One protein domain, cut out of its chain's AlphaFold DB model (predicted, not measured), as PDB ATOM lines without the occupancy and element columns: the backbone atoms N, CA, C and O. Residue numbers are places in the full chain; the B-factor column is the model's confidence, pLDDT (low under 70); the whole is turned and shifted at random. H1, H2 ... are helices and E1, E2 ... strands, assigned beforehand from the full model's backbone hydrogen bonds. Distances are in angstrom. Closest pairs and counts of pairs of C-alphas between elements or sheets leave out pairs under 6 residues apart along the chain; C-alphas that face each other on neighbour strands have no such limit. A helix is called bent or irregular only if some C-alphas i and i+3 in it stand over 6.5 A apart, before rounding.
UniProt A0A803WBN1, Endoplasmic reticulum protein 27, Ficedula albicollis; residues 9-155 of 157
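Overview. This is residues 9 to 155 of the 157 residues of the protein "Endoplasmic reticulum protein 27" of Ficedula albicollis (UniProt A0A803WBN1). A small four-stranded sheet is covered on one face by H3 and by residues 123 to 135 of the very long helix H5, whose residues 136 to 154 stick out far beyond the body as an arm. H4 only grazes the sheet, and H1 lies out at the margin of the body, touching no other helix. The printed part has 147 residues, with five named helices and four named strands in the order H1 H2 E1 H3 E2 H4 E3 E4 H5, a mixed class of helices and strands. The sheet runs E2 E1 E3 E4 and is mixed. The whole is only just compact, close to loose, with a radius of gyration of the C-alphas of 17.3 A, and elongated, spanning 65 by 35 by 28 A.

Along the chain. H1, residues 9 to 19, begins at C-alpha 9 (171.318, 292.035, 291.817) and is 15.1 A long. H2 is residues 31 to 35, 6.1 A. E1, residues 41 to 47, measures 19.5 A, H3, residues 54 to 68, 21.2 A, and E2, residues 72 to 78, 19.1 A. H4, residues 82 to 90, measures 14.1 A and is irregular: C-alphas 83 and 86 are 7.1 A apart. E3, residues 100 to 105, measures 16.9 A and E4, residues 110 to 115, 17.4 A. H5, residues 121 to 154, is 48.9 A long and ends at C-alpha 154 (199.593, 300.085, 273.235).

Arrangement. The sheet is twisted, with C-alphas up to 4.5 A off its best plane. E2 and E1 are parallel, with N 43 and O 73 2.8 A apart, within hydrogen-bond range; with H3 they form a strand-helix-strand unit, two parallel strands joined through a helix, whose crossover is right-handed. E1 and E3 are antiparallel, with N 44 and O 102 at 2.8 A. E3 and E4 form a hairpin, with N 103 and O 112 at 2.9 A. H3 and H5 lie on the same face, making two layers, helices over one face of a sheet, at heights of 9.1 A and 9.9 A over the sheet. They touch through residues 60 to 64 and 121 to 125, closest at the C-alphas of Ala 64 and Val 121, 5.0 A. H4 only grazes the sheet with residues 84 to 88. H1 and H2 are not on the sheet, H2 only just, with 4 pairs of C-alphas within 10 A. Every O i to N i+4 pair is within hydrogen-bond range in H1, H2 and H5; H3 has 9 of 11 and H4 3 of 5.

Size, cuts and confidence. Residues 136 to 155 stand free; the other 127 residues span 43 by 31 by 28 A. The C-alphas farthest apart, those of Pro 52 and Ser 155, are 65.5 A apart. The printed part has no cut, and its one long link joins H1 to H2. The mean pLDDT of the printed part is 90.4; residue 10, residues 12 to 20 and residue 155 are under 70.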
ATOM      1  N   LYS A   9     170.797 293.132 292.651       71.75
ATOM      2  CA  LYS A   9     171.318 292.035 291.817       71.75
ATOM      3  C   LYS A   9     171.879 290.901 292.669       71.75
ATOM      4  O   LYS A   9     171.646 289.734 292.351       71.75
ATOM      5  N   LYS A  10     172.591 291.216 293.758       66.50
ATOM      6  CA  LYS A  10     173.080 290.199 294.710       66.50
ATOM      7  C   LYS A  10     171.921 289.513 295.421       66.50
ATOM      8  O   LYS A  10     171.974 288.299 295.584       66.50
ATOM      9  N   LEU A  11     170.872 290.252 295.783       70.88
ATOM     10  CA  LEU A  11     169.692 289.697 296.438       70.88
ATOM     11  C   LEU A  11     168.884 288.802 295.488       70.88
ATOM     12  O   LEU A  11     168.594 287.665 295.837       70.88
ATOM     13  N   THR A  12     168.603 289.248 294.259       67.56
ATOM     14  CA  THR A  12     167.943 288.425 293.232       67.56
ATOM     15  C   THR A  12     168.753 287.172 292.920       67.56
ATOM     16  O   THR A  12     168.192 286.084 292.821       67.56
ATOM     17  N   ARG A  13     170.082 287.292 292.807       63.50
ATOM     18  CA  ARG A  13     170.967 286.139 292.624       63.50
ATOM     19  C   ARG A  13     170.894 285.180 293.811       63.50
ATOM     20  O   ARG A  13     170.798 283.978 293.600       63.50
ATOM     21  N   PHE A  14     170.929 285.700 295.036       61.84
ATOM     22  CA  PHE A  14     170.835 284.900 296.254       61.84
ATOM     23  C   PHE A  14     169.495 284.165 296.346       61.84
ATOM     24  O   PHE A  14     169.488 282.964 296.596       61.84
ATOM     25  N   VAL A  15     168.380 284.849 296.090       62.91
ATOM     26  CA  VAL A  15     167.040 284.250 296.069       62.91
ATOM     27  C   VAL A  15     166.976 283.144 295.017       62.91
ATOM     28  O   VAL A  15     166.719 282.004 295.380       62.91
ATOM     29  N   ARG A  16     167.374 283.406 293.765       63.72
ATOM     30  CA  ARG A  16     167.379 282.391 292.692       63.72
ATOM     31  C   ARG A  16     168.269 281.179 292.987       63.72
ATOM     32  O   ARG A  16     167.898 280.055 292.672       63.72
ATOM     33  N   ILE A  17     169.446 281.386 293.588       55.38
ATOM     34  CA  ILE A  17     170.352 280.286 293.972       55.38
ATOM     35  C   ILE A  17     169.728 279.416 295.071       55.38
ATOM     36  O   ILE A  17     169.917 278.204 295.050       55.38
ATOM     37  N   ASN A  18     169.001 280.015 296.017       57.47
ATOM     38  CA  ASN A  18     168.367 279.287 297.119       57.47
ATOM     39  C   ASN A  18     166.960 278.759 296.782       57.47
ATOM     40  O   ASN A  18     166.472 277.868 297.469       57.47
ATOM     41  N   GLU A  19     166.309 279.281 295.740       58.25
ATOM     42  CA  GLU A  19     165.045 278.756 295.206       58.25
ATOM     43  C   GLU A  19     165.232 277.373 294.571       58.25
ATOM     44  O   GLU A  19     164.331 276.530 294.624       58.25
ATOM     45  N   LEU A  20     166.408 277.113 293.992       67.12
ATOM     46  CA  LEU A  20     166.720 275.825 293.387       67.12
ATOM     47  C   LEU A  20     167.153 274.815 294.452       67.12
ATOM     48  O   LEU A  20     168.035 275.052 295.278       67.12
ATOM     49  N   ARG A  21     166.528 273.636 294.410       79.00
ATOM     50  CA  ARG A  21     166.894 272.511 295.274       79.00
ATOM     51  C   ARG A  21     168.321 272.072 294.954       79.00
ATOM     52  O   ARG A  21     168.737 272.131 293.799       79.00
ATOM     53  N   LEU A  22     169.012 271.513 295.954       88.81
ATOM     54  CA  LEU A  22     170.362 270.942 295.814       88.81
ATOM     55  C   LEU A  22     170.520 270.074 294.555       88.81
ATOM     56  O   LEU A  22     171.547 270.125 293.890       88.81
ATOM     57  N   VAL A  23     169.485 269.292 294.240       93.75
ATOM     58  CA  VAL A  23     169.291 268.699 292.918       93.75
ATOM     59  C   VAL A  23     167.905 269.100 292.435       93.75
ATOM     60  O   VAL A  23     166.913 268.800 293.107       93.75
ATOM     61  N   THR A  24     167.847 269.771 291.291       92.38
ATOM     62  CA  THR A  24     166.600 270.225 290.667       92.38
ATOM     63  C   THR A  24     166.168 269.229 289.600       92.38
ATOM     64  O   THR A  24     166.965 268.832 288.760       92.38
ATOM     65  N   GLU A  25     164.918 268.782 289.634       92.50
ATOM     66  CA  GLU A  25     164.375 267.967 288.547       92.50
ATOM     67  C   GLU A  25     164.038 268.857 287.354       92.50
ATOM     68  O   GLU A  25     163.495 269.942 287.545       92.50
ATOM     69  N   TYR A  26     164.396 268.423 286.147       92.06
ATOM     70  CA  TYR A  26     164.098 269.132 284.911       92.06
ATOM     71  C   TYR A  26     162.755 268.686 284.337       92.06
ATOM     72  O   TYR A  26     162.598 267.549 283.880       92.06
ATOM     73  N   ASP A  27     161.813 269.618 284.333       86.00
ATOM     74  CA  ASP A  27     160.482 269.489 283.764       86.00
ATOM     75  C   ASP A  27     160.034 270.855 283.194       86.00
ATOM     76  O   ASP A  27     160.734 271.860 283.368       86.00
ATOM     77  N   PRO A  28     158.893 270.941 282.484       80.81
ATOM     78  CA  PRO A  28     158.435 272.206 281.907       80.81
ATOM     79  C   PRO A  28     158.229 273.350 282.916       80.81
ATOM     80  O   PRO A  28     158.315 274.512 282.526       80.81
ATOM     81  N   VAL A  29     157.965 273.049 284.193       81.19
ATOM     82  CA  VAL A  29     157.766 274.047 285.254       81.19
ATOM     83  C   VAL A  29     159.111 274.587 285.738       81.19
ATOM     84  O   VAL A  29     159.263 275.794 285.929       81.19
ATOM     85  N   THR A  30     160.110 273.721 285.910       84.56
ATOM     86  CA  THR A  30     161.437 274.110 286.415       84.56
ATOM     87  C   THR A  30     162.386 274.617 285.330       84.56
ATOM     88  O   THR A  30     163.360 275.303 285.652       84.56
ATOM     89  N   ALA A  31     162.103 274.335 284.053       83.25
ATOM     90  CA  ALA A  31     162.969 274.672 282.922       83.25
ATOM     91  C   ALA A  31     163.366 276.154 282.886       83.25
ATOM     92  O   ALA A  31     164.543 276.470 282.725       83.25
ATOM     93  N   ILE A  32     162.412 277.067 283.107       83.06
ATOM     94  CA  ILE A  32     162.681 278.514 283.116       83.06
ATOM     95  C   ILE A  32     163.667 278.874 284.234       83.06
ATOM     96  O   ILE A  32     164.627 279.603 283.990       83.06
ATOM     97  N   GLY A  33     163.472 278.339 285.441       83.75
ATOM     98  CA  GLY A  33     164.357 278.594 286.581       83.75
ATOM     99  C   GLY A  33     165.773 278.060 286.357       83.75
ATOM    100  O   GLY A  33     166.746 278.752 286.648       83.75
ATOM    101  N   VAL A  34     165.891 276.864 285.768       85.88
ATOM    102  CA  VAL A  34     167.180 276.279 285.368       85.88
ATOM    103  C   VAL A  34     167.882 277.167 284.336       85.88
ATOM    104  O   VAL A  34     169.048 277.509 284.521       85.88
ATOM    105  N   MET A  35     167.173 277.606 283.291       82.00
ATOM    106  CA  MET A  35     167.734 278.451 282.227       82.00
ATOM    107  C   MET A  35     168.105 279.866 282.696       82.00
ATOM    108  O   MET A  35     169.016 280.475 282.146       82.00
ATOM    109  N   GLN A  36     167.411 280.404 283.701       84.19
ATOM    110  CA  GLN A  36     167.669 281.737 284.263       84.19
ATOM    111  C   GLN A  36     168.643 281.725 285.454       84.19
ATOM    112  O   GLN A  36     168.869 282.768 286.087       84.19
ATOM    113  N   SER A  37     169.208 280.559 285.779       85.56
ATOM    114  CA  SER A  37     170.204 280.413 286.834       85.56
ATOM    115  C   SER A  37     171.447 281.256 286.541       85.56
ATOM    116  O   SER A  37     171.931 281.340 285.417       85.56
ATOM    117  N   SER A  38     172.011 281.864 287.588       86.00
ATOM    118  CA  SER A  38     173.305 282.560 287.492       86.00
ATOM    119  C   SER A  38     174.513 281.614 287.516       86.00
ATOM    120  O   SER A  38     175.649 282.063 287.352       86.00
ATOM    121  N   VAL A  39     174.286 280.328 287.799       90.44
ATOM    122  CA  VAL A  39     175.321 279.292 287.792       90.44
ATOM    123  C   VAL A  39     175.495 278.816 286.353       90.44
ATOM    124  O   VAL A  39     174.546 278.344 285.740       90.44
ATOM    125  N   GLN A  40     176.704 278.963 285.816       92.62
ATOM    126  CA  GLN A  40     176.984 278.724 284.395       92.62
ATOM    127  C   GLN A  40     177.317 277.264 284.073       92.62
ATOM    128  O   GLN A  40     177.173 276.836 282.930       92.62
ATOM    129  N   PHE A  41     177.789 276.507 285.065       96.25
ATOM    130  CA  PHE A  41     178.085 275.087 284.919       96.25
ATOM    131  C   PHE A  41     176.904 274.258 285.396       96.25
ATOM    132  O   PHE A  41     176.365 274.493 286.477       96.25
ATOM    133  N   ASN A  42     176.544 273.248 284.621       96.75
ATOM    134  CA  ASN A  42     175.405 272.385 284.891       96.75
ATOM    135  C   ASN A  42     175.844 270.931 284.778       96.75
ATOM    136  O   ASN A  42     176.591 270.584 283.868       96.75
ATOM    137  N   LEU A  43     175.365 270.083 285.681       98.31
ATOM    138  CA  LEU A  43     175.557 268.641 285.617       98.31
ATOM    139  C   LEU A  43     174.202 267.946 285.632       98.31
ATOM    140  O   LEU A  43     173.454 268.053 286.604       98.31
ATOM    141  N   LEU A  44     173.920 267.184 284.584       97.88
ATOM    142  CA  LEU A  44     172.724 266.367 284.461       97.88
ATOM    143  C   LEU A  44     173.035 264.932 284.856       97.88
ATOM    144  O   LEU A  44     173.960 264.327 284.320       97.88
ATOM    145  N   LEU A  45     172.201 264.373 285.726       98.25
ATOM    146  CA  LEU A  45     171.988 262.936 285.819       98.25
ATOM    147  C   LEU A  45     170.799 262.572 284.932       98.25
ATOM    148  O   LEU A  45     169.654 262.876 285.267       98.25
ATOM    149  N   ILE A  46     171.075 261.901 283.818       97.69
ATOM    150  CA  ILE A  46     170.063 261.405 282.885       97.69
ATOM    151  C   ILE A  46     169.809 259.940 283.223       97.69
ATOM    152  O   ILE A  46     170.710 259.103 283.130       97.69
ATOM    153  N   THR A  47     168.597 259.621 283.668       97.19
ATOM    154  CA  THR A  47     168.282 258.285 284.178       97.19
ATOM    155  C   THR A  47     166.812 257.942 284.019       97.19
ATOM    156  O   THR A  47     165.945 258.809 284.062       97.19
ATOM    157  N   ASP A  48     166.534 256.644 283.964       95.81
ATOM    158  CA  ASP A  48     165.220 256.103 284.276       95.81
ATOM    159  C   ASP A  48     164.948 256.273 285.784       95.81
ATOM    160  O   ASP A  48     165.687 255.723 286.616       95.81
ATOM    161  N   LYS A  49     163.927 257.069 286.136       94.31
ATOM    162  CA  LYS A  49     163.470 257.267 287.524       94.31
ATOM    163  C   LYS A  49     162.724 256.063 288.105       94.31
ATOM    164  O   LYS A  49     162.697 255.917 289.324       94.31
ATOM    165  N   MET A  50     162.140 255.212 287.263       95.19
ATOM    166  CA  MET A  50     161.388 254.022 287.677       95.19
ATOM    167  C   MET A  50     162.300 252.844 288.034       95.19
ATOM    168  O   MET A  50     161.878 251.905 288.705       95.19
ATOM    169  N   SER A  51     163.563 252.891 287.616       95.06
ATOM    170  CA  SER A  51     164.543 251.857 287.928       95.06
ATOM    171  C   SER A  51     164.758 251.697 289.448       95.06
ATOM    172  O   SER A  51     164.970 252.692 290.148       95.06
ATOM    173  N   PRO A  52     164.846 250.459 289.975       95.38
ATOM    174  CA  PRO A  52     165.038 250.207 291.408       95.38
ATOM    175  C   PRO A  52     166.375 250.738 291.948       95.38
ATOM    176  O   PRO A  52     166.500 251.013 293.138       95.38
ATOM    177  N   LYS A  53     167.373 250.958 291.078       94.50
ATOM    178  CA  LYS A  53     168.654 251.588 291.441       94.50
ATOM    179  C   LYS A  53     168.559 253.117 291.570       94.50
ATOM    180  O   LYS A  53     169.552 253.776 291.880       94.50
ATOM    181  N   HIS A  54     167.422 253.733 291.232       94.06
ATOM    182  CA  HIS A  54     167.272 255.191 291.224       94.06
ATOM    183  C   HIS A  54     167.466 255.842 292.611       94.06
ATOM    184  O   HIS A  54     168.236 256.804 292.687       94.06
ATOM    185  N   PRO A  55     166.888 255.328 293.719       94.31
ATOM    186  CA  PRO A  55     167.060 255.938 295.040       94.31
ATOM    187  C   PRO A  55     168.525 256.019 295.487       94.31
ATOM    188  O   PRO A  55     168.980 257.062 295.962       94.31
ATOM    189  N   GLU A  56     169.298 254.948 295.281       95.94
ATOM    190  CA  GLU A  56     170.715 254.922 295.647       95.94
ATOM    191  C   GLU A  56     171.546 255.876 294.777       95.94
ATOM    192  O   GLU A  56     172.367 256.636 295.303       95.94
ATOM    193  N   ARG A  57     171.296 255.898 293.459       95.94
ATOM    194  CA  ARG A  57     171.931 256.858 292.542       95.94
ATOM    195  C   ARG A  57     171.661 258.293 292.975       95.94
ATOM    196  O   ARG A  57     172.600 259.077 293.066       95.94
ATOM    197  N   MET A  58     170.418 258.616 293.333       96.38
ATOM    198  CA  MET A  58     170.050 259.944 293.821       96.38
ATOM    199  C   MET A  58     170.707 260.302 295.152       96.38
ATOM    200  O   MET A  58     171.105 261.452 295.333       96.38
ATOM    201  N   ARG A  59     170.871 259.344 296.074       96.44
ATOM    202  CA  ARG A  59     171.617 259.568 297.322       96.44
ATOM    203  C   ARG A  59     173.061 259.978 297.030       96.44
ATOM    204  O   ARG A  59     173.527 260.985 297.557       96.44
ATOM    205  N   LYS A  60     173.752 259.229 296.167       97.88
ATOM    206  CA  LYS A  60     175.152 259.499 295.793       97.88
ATOM    207  C   LYS A  60     175.285 260.797 294.989       97.88
ATOM    208  O   LYS A  60     176.192 261.580 295.241       97.88
ATOM    209  N   PHE A  61     174.350 261.067 294.080       97.94
ATOM    210  CA  PHE A  61     174.329 262.297 293.287       97.94
ATOM    211  C   PHE A  61     174.123 263.546 294.159       97.94
ATOM    212  O   PHE A  61     174.846 264.524 293.997       97.94
ATOM    213  N   ARG A  62     173.218 263.496 295.147       96.94
ATOM    214  CA  ARG A  62     173.047 264.578 296.136       96.94
ATOM    215  C   ARG A  62     174.285 264.775 297.008       96.94
ATOM    216  O   ARG A  62     174.677 265.913 297.237       96.94
ATOM    217  N   ALA A  63     174.916 263.690 297.457       96.94
ATOM    218  CA  ALA A  63     176.159 263.779 298.221       96.94
ATOM    219  C   ALA A  63     177.285 264.446 297.410       96.94
ATOM    220  O   ALA A  63     178.046 265.237 297.956       96.94
ATOM    221  N   ALA A  64     177.353 264.193 296.100       97.94
ATOM    222  CA  ALA A  64     178.267 264.912 295.220       97.94
ATOM    223  C   ALA A  64     177.888 266.396 295.059       97.94
ATOM    224  O   ALA A  64     178.768 267.251 295.108       97.94
ATOM    225  N   ALA A  65     176.597 266.712 294.918       96.94
ATOM    226  CA  ALA A  65     176.099 268.081 294.738       96.94
ATOM    227  C   ALA A  65     176.499 269.034 295.877       96.94
ATOM    228  O   ALA A  65     176.809 270.201 295.632       96.94
ATOM    229  N   GLU A  66     176.548 268.535 297.116       95.12
ATOM    230  CA  GLU A  66     176.985 269.292 298.299       95.12
ATOM    231  C   GLU A  66     178.358 269.957 298.113       95.12
ATOM    232  O   GLU A  66     178.584 271.079 298.568       95.12
ATOM    233  N   LEU A  67     179.256 269.310 297.371       96.06
ATOM    234  CA  LEU A  67     180.633 269.754 297.156       96.06
ATOM    235  C   LEU A  67     180.747 270.897 296.133       96.06
ATOM    236  O   LEU A  67     181.781 271.564 296.053       96.06
ATOM    237  N   TYR A  68     179.687 271.137 295.356       95.50
ATOM    238  CA  TYR A  68     179.666 272.084 294.238       95.50
ATOM    239  C   TYR A  68     178.607 273.181 294.388       95.50
ATOM    240  O   TYR A  68     178.299 273.870 293.412       95.50
ATOM    241  N   LYS A  69     178.069 273.392 295.596       90.06
ATOM    242  CA  LYS A  69     177.086 274.450 295.876       90.06
ATOM    243  C   LYS A  69     177.533 275.803 295.319       90.06
ATOM    244  O   LYS A  69     178.648 276.261 295.565       90.06
ATOM    245  N   GLY A  70     176.654 276.428 294.535       87.06
ATOM    246  CA  GLY A  70     176.894 277.719 293.881       87.06
ATOM    247  C   GLY A  70     177.911 277.701 292.731       87.06
ATOM    248  O   GLY A  70     178.101 278.736 292.096       87.06
ATOM    249  N   LYS A  71     178.550 276.557 292.448       92.06
ATOM    250  CA  LYS A  71     179.535 276.384 291.366       92.06
ATOM    251  C   LYS A  71     178.969 275.605 290.185       92.06
ATOM    252  O   LYS A  71     179.183 276.013 289.051       92.06
ATOM    253  N   ILE A  72     178.265 274.505 290.456       96.25
ATOM    254  CA  ILE A  72     177.610 273.669 289.445       96.25
ATOM    255  C   ILE A  72     176.158 273.456 289.866       96.25
ATOM    256  O   ILE A  72     175.894 273.085 291.011       96.25
ATOM    257  N   LEU A  73     175.220 273.672 288.949       95.06
ATOM    258  CA  LEU A  73     173.820 273.329 289.151       95.06
ATOM    259  C   LEU A  73     173.614 271.842 288.844       95.06
ATOM    260  O   LEU A  73     173.894 271.383 287.739       95.06
ATOM    261  N   PHE A  74     173.133 271.086 289.827       97.50
ATOM    262  CA  PHE A  74     172.861 269.659 289.671       97.50
ATOM    263  C   PHE A  74     171.405 269.448 289.265       97.50
ATOM    264  O   PHE A  74     170.480 269.899 289.946       97.50
ATOM    265  N   ILE A  75     171.210 268.735 288.160       96.69
ATOM    266  CA  ILE A  75     169.919 268.570 287.503       96.69
ATOM    267  C   ILE A  75     169.622 267.078 287.338       96.69
ATOM    268  O   ILE A  75     170.470 266.307 286.891       96.69
ATOM    269  N   LEU A  76     168.415 266.656 287.697       97.19
ATOM    270  CA  LEU A  76     167.897 265.324 287.398       97.19
ATOM    271  C   LEU A  76     167.033 265.401 286.142       97.19
ATOM    272  O   LEU A  76     166.085 266.180 286.105       97.19
ATOM    273  N   LEU A  77     167.312 264.559 285.152       96.69
ATOM    274  CA  LEU A  77     166.511 264.451 283.940       96.69
ATOM    275  C   LEU A  77     165.954 263.031 283.802       96.69
ATOM    276  O   LEU A  77     166.706 262.067 283.636       96.69
ATOM    277  N   ASP A  78     164.626 262.911 283.879       96.38
ATOM    278  CA  ASP A  78     163.925 261.637 283.712       96.38
ATOM    279  C   ASP A  78     163.823 261.259 282.233       96.38
ATOM    280  O   ASP A  78     163.219 261.983 281.436       96.38
ATOM    281  N   SER A  79     164.377 260.105 281.866       95.75
ATOM    282  CA  SER A  79     164.310 259.582 280.499       95.75
ATOM    283  C   SER A  79     162.948 259.001 280.112       95.75
ATOM    284  O   SER A  79     162.738 258.662 278.942       95.75
ATOM    285  N   ASN A  80     162.034 258.837 281.070       94.81
ATOM    286  CA  ASN A  80     160.678 258.359 280.797       94.81
ATOM    287  C   ASN A  80     159.758 259.465 280.267       94.81
ATOM    288  O   ASN A  80     158.768 259.171 279.598       94.81
ATOM    289  N   LEU A  81     160.099 260.732 280.505       92.44
ATOM    290  CA  LEU A  81     159.322 261.863 280.014       92.44
ATOM    291  C   LEU A  81     159.635 262.134 278.541       92.44
ATOM    292  O   LEU A  81     160.760 262.481 278.180       92.44
ATOM    293  N   LYS A  82     158.614 262.048 277.682       91.06
ATOM    294  CA  LYS A  82     158.740 262.323 276.239       91.06
ATOM    295  C   LYS A  82     159.267 263.734 275.947       91.06
ATOM    296  O   LYS A  82     160.024 263.935 275.003       91.06
ATOM    297  N   SER A  83     158.924 264.712 276.788       89.88
ATOM    298  CA  SER A  83     159.425 266.091 276.690       89.88
ATOM    299  C   SER A  83     160.953 266.192 276.757       89.88
ATOM    300  O   SER A  83     161.519 267.161 276.260       89.88
ATOM    301  N   ASN A  84     161.623 265.186 277.325       92.44
ATOM    302  CA  ASN A  84     163.067 265.173 277.519       92.44
ATOM    303  C   ASN A  84     163.839 264.500 276.367       92.44
ATOM    304  O   ASN A  84     165.067 264.562 276.344       92.44
ATOM    305  N   GLU A  85     163.163 263.914 275.370       92.50
ATOM    306  CA  GLU A  85     163.811 263.248 274.221       92.50
ATOM    307  C   GLU A  85     164.734 264.184 273.425       92.50
ATOM    308  O   GLU A  85     165.802 263.773 272.961       92.50
ATOM    309  N   ARG A  86     164.365 265.467 273.313       91.94
ATOM    310  CA  ARG A  86     165.214 266.484 272.672       91.94
ATOM    311  C   ARG A  86     166.519 266.709 273.432       91.94
ATOM    312  O   ARG A  86     167.554 266.887 272.801       91.94
ATOM    313  N   VAL A  87     166.486 266.654 274.764       91.06
ATOM    314  CA  VAL A  87     167.688 266.826 275.592       91.06
ATOM    315  C   VAL A  87     168.616 265.621 275.443       91.06
ATOM    316  O   VAL A  87     169.817 265.797 275.272       91.06
ATOM    317  N   LEU A  88     168.067 264.398 275.413       94.75
ATOM    318  CA  LEU A  88     168.856 263.194 275.112       94.75
ATOM    319  C   LEU A  88     169.540 263.306 273.742       94.75
ATOM    320  O   LEU A  88     170.718 262.984 273.619       94.75
ATOM    321  N   SER A  89     168.810 263.797 272.737       94.88
ATOM    322  CA  SER A  89     169.326 263.966 271.374       94.88
ATOM    323  C   SER A  89     170.446 265.004 271.303       94.88
ATOM    324  O   SER A  89     171.448 264.762 270.638       94.88
ATOM    325  N   TYR A  90     170.306 266.124 272.020       94.31
ATOM    326  CA  TYR A  90     171.344 267.153 272.120       94.31
ATOM    327  C   TYR A  90     172.658 266.577 272.678       94.31
ATOM    328  O   TYR A  90     173.715 266.779 272.089       94.31
ATOM    329  N   PHE A  91     172.585 265.755 273.732       95.94
ATOM    330  CA  PHE A  91     173.751 265.047 274.284       95.94
ATOM    331  C   PHE A  91     174.121 263.760 273.531       95.94
ATOM    332  O   PHE A  91     174.969 263.002 274.000       95.94
ATOM    333  N   GLN A  92     173.490 263.488 272.384       96.56
ATOM    334  CA  GLN A  92     173.748 262.319 271.536       96.56
ATOM    335  C   GLN A  92     173.618 260.976 272.284       96.56
ATOM    336  O   GLN A  92     174.299 259.997 271.976       96.56
ATOM    337  N   LEU A  93     172.721 260.920 273.272       96.69
ATOM    338  CA  LEU A  93     172.483 259.753 274.114       96.69
ATOM    339  C   LEU A  93     171.258 258.962 273.654       96.69
ATOM    340  O   LEU A  93     170.188 259.509 273.387       96.69
ATOM    341  N   LYS A  94     171.388 257.634 273.661       94.62
ATOM    342  CA  LYS A  94     170.270 256.691 273.523       94.62
ATOM    343  C   LYS A  94     169.816 256.201 274.898       94.62
ATOM    344  O   LYS A  94     170.622 256.084 275.817       94.62
ATOM    345  N   LYS A  95     168.540 255.811 275.026       93.81
ATOM    346  CA  LYS A  95     168.001 255.238 276.280       93.81
ATOM    347  C   LYS A  95     168.781 254.008 276.767       93.81
ATOM    348  O   LYS A  95     168.929 253.826 277.967       93.81
ATOM    349  N   SER A  96     169.327 253.206 275.850       94.06
ATOM    350  CA  SER A  96     170.151 252.030 276.173       94.06
ATOM    351  C   SER A  96     171.501 252.362 276.817       94.06
ATOM    352  O   SER A  96     172.148 251.466 277.343       94.06
ATOM    353  N   GLN A  97     171.939 253.623 276.774       95.62
ATOM    354  CA  GLN A  97     173.201 254.086 277.359       95.62
ATOM    355  C   GLN A  97     173.013 254.706 278.754       95.62
ATOM    356  O   GLN A  97     173.954 255.268 279.308       95.62
ATOM    357  N   LEU A  98     171.795 254.656 279.300       95.75
ATOM    358  CA  LEU A  98     171.466 255.253 280.589       95.75
ATOM    359  C   LEU A  98     171.722 254.275 281.753       95.75
ATOM    360  O   LEU A  98     171.462 253.081 281.607       95.75
ATOM    361  N   PRO A  99     172.145 254.770 282.934       97.44
ATOM    362  CA  PRO A  99     172.292 256.184 283.281       97.44
ATOM    363  C   PRO A  99     173.537 256.850 282.681       97.44
ATOM    364  O   PRO A  99     174.565 256.222 282.439       97.44
ATOM    365  N   ALA A 100     173.450 258.163 282.493       98.19
ATOM    366  CA  ALA A 100     174.557 258.974 282.011       98.19
ATOM    367  C   ALA A 100     174.671 260.282 282.796       98.19
ATOM    368  O   ALA A 100     173.687 260.803 283.328       98.19
ATOM    369  N   LEU A 101     175.889 260.808 282.844       98.56
ATOM    370  CA  LEU A 101     176.199 262.150 283.302       98.56
ATOM    371  C   LEU A 101     176.497 263.030 282.092       98.56
ATOM    372  O   LEU A 101     177.275 262.639 281.225       98.56
ATOM    373  N   ALA A 102     175.919 264.224 282.052       98.31
ATOM    374  CA  ALA A 102     176.260 265.237 281.061       98.31
ATOM    375  C   ALA A 102     176.601 266.537 281.785       98.31
ATOM    376  O   ALA A 102     175.773 267.069 282.519       98.31
ATOM    377  N   ILE A 103     177.828 267.021 281.618       98.44
ATOM    378  CA  ILE A 103     178.263 268.310 282.160       98.44
ATOM    379  C   ILE A 103     178.367 269.311 281.023       98.44
ATOM    380  O   ILE A 103     178.886 268.968 279.963       98.44
ATOM    381  N   PHE A 104     177.883 270.529 281.239       96.06
ATOM    382  CA  PHE A 104     177.977 271.584 280.242       96.06
ATOM    383  C   PHE A 104     178.161 272.964 280.858       96.06
ATOM    384  O   PHE A 104     177.790 273.220 282.009       96.06
ATOM    385  N   HIS A 105     178.738 273.856 280.062       95.62
ATOM    386  CA  HIS A 105     178.897 275.272 280.350       95.62
ATOM    387  C   HIS A 105     177.976 276.065 279.423       95.62
ATOM    388  O   HIS A 105     178.112 276.010 278.208       95.62
ATOM    389  N   THR A 106     176.997 276.760 280.003       91.56
ATOM    390  CA  THR A 106     175.937 277.441 279.242       91.56
ATOM    391  C   THR A 106     176.443 278.536 278.293       91.56
ATOM    392  O   THR A 106     175.922 278.597 277.185       91.56
ATOM    393  N   PRO A 107     177.393 279.415 278.680       91.25
ATOM    394  CA  PRO A 107     177.852 280.498 277.808       91.25
ATOM    395  C   PRO A 107     178.455 280.031 276.482       91.25
ATOM    396  O   PRO A 107     178.152 280.622 275.450       91.25
ATOM    397  N   ASP A 108     179.263 278.969 276.521       90.44
ATOM    398  CA  ASP A 108     180.092 278.562 275.380       90.44
ATOM    399  C   ASP A 108     179.566 277.294 274.679       90.44
ATOM    400  O   ASP A 108     180.189 276.809 273.738       90.44
ATOM    401  N   ASP A 109     178.440 276.736 275.142       92.31
ATOM    402  CA  ASP A 109     177.825 275.484 274.652       92.31
ATOM    403  C   ASP A 109     178.754 274.245 274.722       92.31
ATOM    404  O   ASP A 109     178.521 273.197 274.116       92.31
ATOM    405  N   GLU A 110     179.822 274.343 275.516       95.62
ATOM    406  CA  GLU A 110     180.797 273.278 275.735       95.62
ATOM    407  C   GLU A 110     180.233 272.206 276.666       95.62
ATOM    408  O   GLU A 110     179.745 272.509 277.758       95.62
ATOM    409  N   HIS A 111     180.362 270.931 276.288       97.19
ATOM    410  CA  HIS A 111     179.849 269.825 277.093       97.19
ATOM    411  C   HIS A 111     180.692 268.552 277.001       97.19
ATOM    412  O   HIS A 111     181.405 268.301 276.029       97.19
ATOM    413  N   ASN A 112     180.598 267.709 278.027       98.06
ATOM    414  CA  ASN A 112     181.092 266.334 278.018       98.06
ATOM    415  C   ASN A 112     179.993 265.386 278.505       98.06
ATOM    416  O   ASN A 112     179.177 265.741 279.357       98.06
ATOM    417  N   VAL A 113     180.018 264.155 277.998       98.12
ATOM    418  CA  VAL A 113     179.089 263.085 278.374       98.12
ATOM    419  C   VAL A 113     179.879 261.893 278.899       98.12
ATOM    420  O   VAL A 113     180.935 261.551 278.371       98.12
ATOM    421  N   LEU A 114     179.359 261.259 279.945       97.69
ATOM    422  CA  LEU A 114     179.903 260.048 280.538       97.69
ATOM    423  C   LEU A 114     178.770 259.054 280.809       97.69
ATOM    424  O   LEU A 114     177.944 259.257 281.697       97.69
ATOM    425  N   THR A 115     178.751 257.952 280.064       96.75
ATOM    426  CA  THR A 115     177.880 256.804 280.343       96.75
ATOM    427  C   THR A 115     178.454 255.996 281.497       96.75
ATOM    428  O   THR A 115     179.660 255.740 281.535       96.75
ATOM    429  N   VAL A 116     177.611 255.581 282.439       93.50
ATOM    430  CA  VAL A 116     178.053 254.846 283.630       93.50
ATOM    431  C   VAL A 116     177.071 253.738 283.963       93.50
ATOM    432  O   VAL A 116     175.867 253.911 283.847       93.50
ATOM    433  N   GLU A 117     177.569 252.612 284.459       90.12
ATOM    434  CA  GLU A 117     176.688 251.586 285.031       90.12
ATOM    435  C   GLU A 117     176.142 252.041 286.389       90.12
ATOM    436  O   GLU A 117     174.960 251.879 286.700       90.12
ATOM    437  N   GLU A 118     177.008 252.671 287.190       91.19
ATOM    438  CA  GLU A 118     176.689 253.139 288.533       91.19
ATOM    439  C   GLU A 118     177.292 254.513 288.832       91.19
ATOM    440  O   GLU A 118     178.396 254.868 288.398       91.19
ATOM    441  N   ILE A 119     176.545 255.279 289.627       95.19
ATOM    442  CA  ILE A 119     176.956 256.578 290.151       95.19
ATOM    443  C   ILE A 119     177.723 256.353 291.452       95.19
ATOM    444  O   ILE A 119     177.254 255.622 292.322       95.19
ATOM    445  N   SER A 120     178.861 257.022 291.610       97.19
ATOM    446  CA  SER A 120     179.564 257.200 292.884       97.19
ATOM    447  C   SER A 120     179.922 258.673 293.064       97.19
ATOM    448  O   SER A 120     179.994 259.416 292.084       97.19
ATOM    449  N   VAL A 121     180.119 259.107 294.312       97.88
ATOM    450  CA  VAL A 121     180.496 260.500 294.614       97.88
ATOM    451  C   VAL A 121     181.821 260.846 293.939       97.88
ATOM    452  O   VAL A 121     181.904 261.843 293.230       97.88
ATOM    453  N   GLU A 122     182.805 259.964 294.077       97.81
ATOM    454  CA  GLU A 122     184.154 260.115 293.530       97.81
ATOM    455  C   GLU A 122     184.146 260.214 291.999       97.81
ATOM    456  O   GLU A 122     184.721 261.133 291.426       97.81
ATOM    457  N   ARG A 123     183.365 259.364 291.316       97.62
ATOM    458  CA  ARG A 123     183.233 259.423 289.854       97.62
ATOM    459  C   ARG A 123     182.590 260.724 289.380       97.62
ATOM    460  O   ARG A 123     183.020 261.281 288.372       97.62
ATOM    461  N   VAL A 124     181.566 261.205 290.088       98.31
ATOM    462  CA  VAL A 124     180.944 262.503 289.787       98.31
ATOM    463  C   VAL A 124     181.955 263.629 290.000       98.31
ATOM    464  O   VAL A 124     182.086 264.493 289.137       98.31
ATOM    465  N   GLN A 125     182.705 263.598 291.104       98.19
ATOM    466  CA  GLN A 125     183.726 264.602 291.384       98.19
ATOM    467  C   GLN A 125     184.810 264.633 290.307       98.19
ATOM    468  O   GLN A 125     185.106 265.700 289.777       98.19
ATOM    469  N   ASP A 126     185.359 263.477 289.947       98.19
ATOM    470  CA  ASP A 126     186.388 263.368 288.917       98.19
ATOM    471  C   ASP A 126     185.900 263.867 287.562       98.19
ATOM    472  O   ASP A 126     186.658 264.477 286.807       98.19
ATOM    473  N   PHE A 127     184.644 263.583 287.223       98.38
ATOM    474  CA  PHE A 127     184.046 264.043 285.978       98.38
ATOM    475  C   PHE A 127     183.895 265.569 285.962       98.38
ATOM    476  O   PHE A 127     184.362 266.225 285.029       98.38
ATOM    477  N   CYS A 128     183.340 266.148 287.031       98.44
ATOM    478  CA  CYS A 128     183.201 267.595 287.176       98.44
ATOM    479  C   CYS A 128     184.552 268.315 287.161       98.44
ATOM    480  O   CYS A 128     184.737 269.269 286.408       98.44
ATOM    481  N   ASN A 129     185.510 267.853 287.962       98.00
ATOM    482  CA  ASN A 129     186.804 268.513 288.110       98.00
ATOM    483  C   ASN A 129     187.609 268.495 286.813       98.00
ATOM    484  O   ASN A 129     188.210 269.510 286.463       98.00
ATOM    485  N   ARG A 130     187.584 267.387 286.063       98.00
ATOM    486  CA  ARG A 130     188.247 267.319 284.752       98.00
ATOM    487  C   ARG A 130     187.675 268.337 283.772       98.00
ATOM    488  O   ARG A 130     188.442 269.035 283.109       98.00
ATOM    489  N   PHE A 131     186.350 268.464 283.716       97.56
ATOM    490  CA  PHE A 131     185.700 269.453 282.863       97.56
ATOM    491  C   PHE A 131     186.045 270.886 283.291       97.56
ATOM    492  O   PHE A 131     186.503 271.676 282.468       97.56
ATOM    493  N   LEU A 132     185.917 271.213 284.582       96.19
ATOM    494  CA  LEU A 132     186.238 272.548 285.102       96.19
ATOM    495  C   LEU A 132     187.702 272.936 284.846       96.19
ATOM    496  O   LEU A 132     187.975 274.052 284.409       96.19
ATOM    497  N   GLN A 133     188.645 272.015 285.064       95.62
ATOM    498  CA  GLN A 133     190.065 272.247 284.786       95.62
ATOM    499  C   GLN A 133     190.325 272.506 283.299       95.62
ATOM    500  O   GLN A 133     191.160 273.345 282.960       95.62
ATOM    501  N   ARG A 134     189.626 271.798 282.403       95.12
ATOM    502  CA  ARG A 134     189.704 272.042 280.958       95.12
ATOM    503  C   ARG A 134     189.226 273.456 280.621       95.12
ATOM    504  O   ARG A 134     189.945 274.171 279.931       95.12
ATOM    505  N   MET A 135     188.078 273.869 281.158       93.06
ATOM    506  CA  MET A 135     187.497 275.193 280.894       93.06
ATOM    507  C   MET A 135     188.382 276.331 281.425       93.06
ATOM    508  O   MET A 135     188.672 277.274 280.695       93.06
ATOM    509  N   GLN A 136     188.934 276.197 282.636       88.94
ATOM    510  CA  GLN A 136     189.860 277.189 283.205       88.94
ATOM    511  C   GLN A 136     191.141 277.360 282.377       88.94
ATOM    512  O   GLN A 136     191.659 278.469 282.243       88.94
ATOM    513  N   LYS A 137     191.674 276.270 281.808       85.69
ATOM    514  CA  LYS A 137     192.850 276.342 280.927       85.69
ATOM    515  C   LYS A 137     192.544 277.125 279.650       85.69
ATOM    516  O   LYS A 137     193.383 277.919 279.231       85.69
ATOM    517  N   VAL A 138     191.366 276.927 279.056       79.31
ATOM    518  CA  VAL A 138     190.937 277.649 277.846       79.31
ATOM    519  C   VAL A 138     190.800 279.146 278.129       79.31
ATOM    520  O   VAL A 138     191.411 279.955 277.429       79.31
ATOM    521  N   GLU A 139     190.096 279.516 279.202       78.94
ATOM    522  CA  GLU A 139     189.954 280.916 279.621       78.94
ATOM    523  C   GLU A 139     191.315 281.573 279.900       78.94
ATOM    524  O   GLU A 139     191.582 282.685 279.444       78.94
ATOM    525  N   GLY A 140     192.215 280.872 280.599       80.19
ATOM    526  CA  GLY A 140     193.557 281.375 280.900       80.19
ATOM    527  C   GLY A 140     194.391 281.653 279.645       80.19
ATOM    528  O   GLY A 140     195.076 282.677 279.565       80.19
ATOM    529  N   VAL A 141     194.310 280.779 278.637       82.88
ATOM    530  CA  VAL A 141     194.985 280.982 277.345       82.88
ATOM    531  C   VAL A 141     194.391 282.178 276.602       82.88
ATOM    532  O   VAL A 141     195.148 283.011 276.096       82.88
ATOM    533  N   LEU A 142     193.062 282.307 276.574       82.56
ATOM    534  CA  LEU A 142     192.385 283.422 275.913       82.56
ATOM    535  C   LEU A 142     192.754 284.766 276.559       82.56
ATOM    536  O   LEU A 142     193.128 285.708 275.857       82.56
ATOM    537  N   MET A 143     192.752 284.834 277.893       85.06
ATOM    538  CA  MET A 143     193.165 286.023 278.647       85.06
ATOM    539  C   MET A 143     194.630 286.394 278.391       85.06
ATOM    540  O   MET A 143     194.961 287.577 278.254       85.06
ATOM    541  N   LEU A 144     195.519 285.403 278.276       87.25
ATOM    542  CA  LEU A 144     196.924 285.641 277.950       87.25
ATOM    543  C   LEU A 144     197.089 286.202 276.530       87.25
ATOM    544  O   LEU A 144     197.861 287.145 276.334       87.25
ATOM    545  N   LEU A 145     196.370 285.651 275.546       88.19
ATOM    546  CA  LEU A 145     196.373 286.154 274.169       88.19
ATOM    547  C   LEU A 145     195.836 287.585 274.099       88.19
ATOM    548  O   LEU A 145     196.481 288.446 273.502       88.19
ATOM    549  N   PHE A 146     194.721 287.865 274.774       91.50
ATOM    550  CA  PHE A 146     194.131 289.202 274.827       91.50
ATOM    551  C   PHE A 146     195.086 290.222 275.460       91.50
ATOM    552  O   PHE A 146     195.317 291.297 274.907       91.50
ATOM    553  N   THR A 147     195.746 289.855 276.564       89.88
ATOM    554  CA  THR A 147     196.747 290.711 277.222       89.88
ATOM    555  C   THR A 147     197.948 290.990 276.310       89.88
ATOM    556  O   THR A 147     198.445 292.116 276.263       89.88
ATOM    557  N   LYS A 148     198.419 289.988 275.552       89.25
ATOM    558  CA  LYS A 148     199.495 290.167 274.560       89.25
ATOM    559  C   LYS A 148     199.074 291.101 273.423       89.25
ATOM    560  O   LYS A 148     199.865 291.955 273.030       89.25
ATOM    561  N   LEU A 149     197.844 290.966 272.921       90.06
ATOM    562  CA  LEU A 149     197.293 291.840 271.881       90.06
ATOM    563  C   LEU A 149     197.183 293.290 272.368       90.06
ATOM    564  O   LEU A 149     197.668 294.188 271.685       90.06
ATOM    565  N   LEU A 150     196.640 293.519 273.567       90.88
ATOM    566  CA  LEU A 150     196.561 294.854 274.171       90.88
ATOM    567  C   LEU A 150     197.942 295.502 274.321       90.88
ATOM    568  O   LEU A 150     198.110 296.664 273.955       90.88
ATOM    569  N   LYS A 151     198.949 294.755 274.798       91.00
ATOM    570  CA  LYS A 151     200.330 295.256 274.884       91.00
ATOM    571  C   LYS A 151     200.883 295.653 273.516       91.00
ATOM    572  O   LYS A 151     201.471 296.716 273.410       91.00
ATOM    573  N   LYS A 152     200.647 294.846 272.474       89.56
ATOM    574  CA  LYS A 152     201.107 295.141 271.107       89.56
ATOM    575  C   LYS A 152     200.429 296.377 270.502       89.56
ATOM    576  O   LYS A 152     201.059 297.100 269.744       89.56
ATOM    577  N   MET A 153     199.156 296.609 270.823       87.38
ATOM    578  CA  MET A 153     198.413 297.790 270.360       87.38
ATOM    579  C   MET A 153     198.779 299.067 271.126       87.38
ATOM    580  O   MET A 153     198.644 300.157 270.584       87.38
ATOM    581  N   THR A 154     199.217 298.942 272.381       89.06
ATOM    582  CA  THR A 154     199.593 300.085 273.235       89.06
ATOM    583  C   THR A 154     201.077 300.430 273.162       89.06
ATOM    584  O   THR A 154     201.453 301.554 273.482       89.06
ATOM    585  N   SER A 155     201.920 299.509 272.691       68.31
ATOM    586  CA  SER A 155     203.275 299.816 272.245       68.31
ATOM    587  C   SER A 155     203.222 300.535 270.891       68.31
ATOM    588  O   SER A 155     203.249 299.893 269.841       68.31
TER     589      SER A 155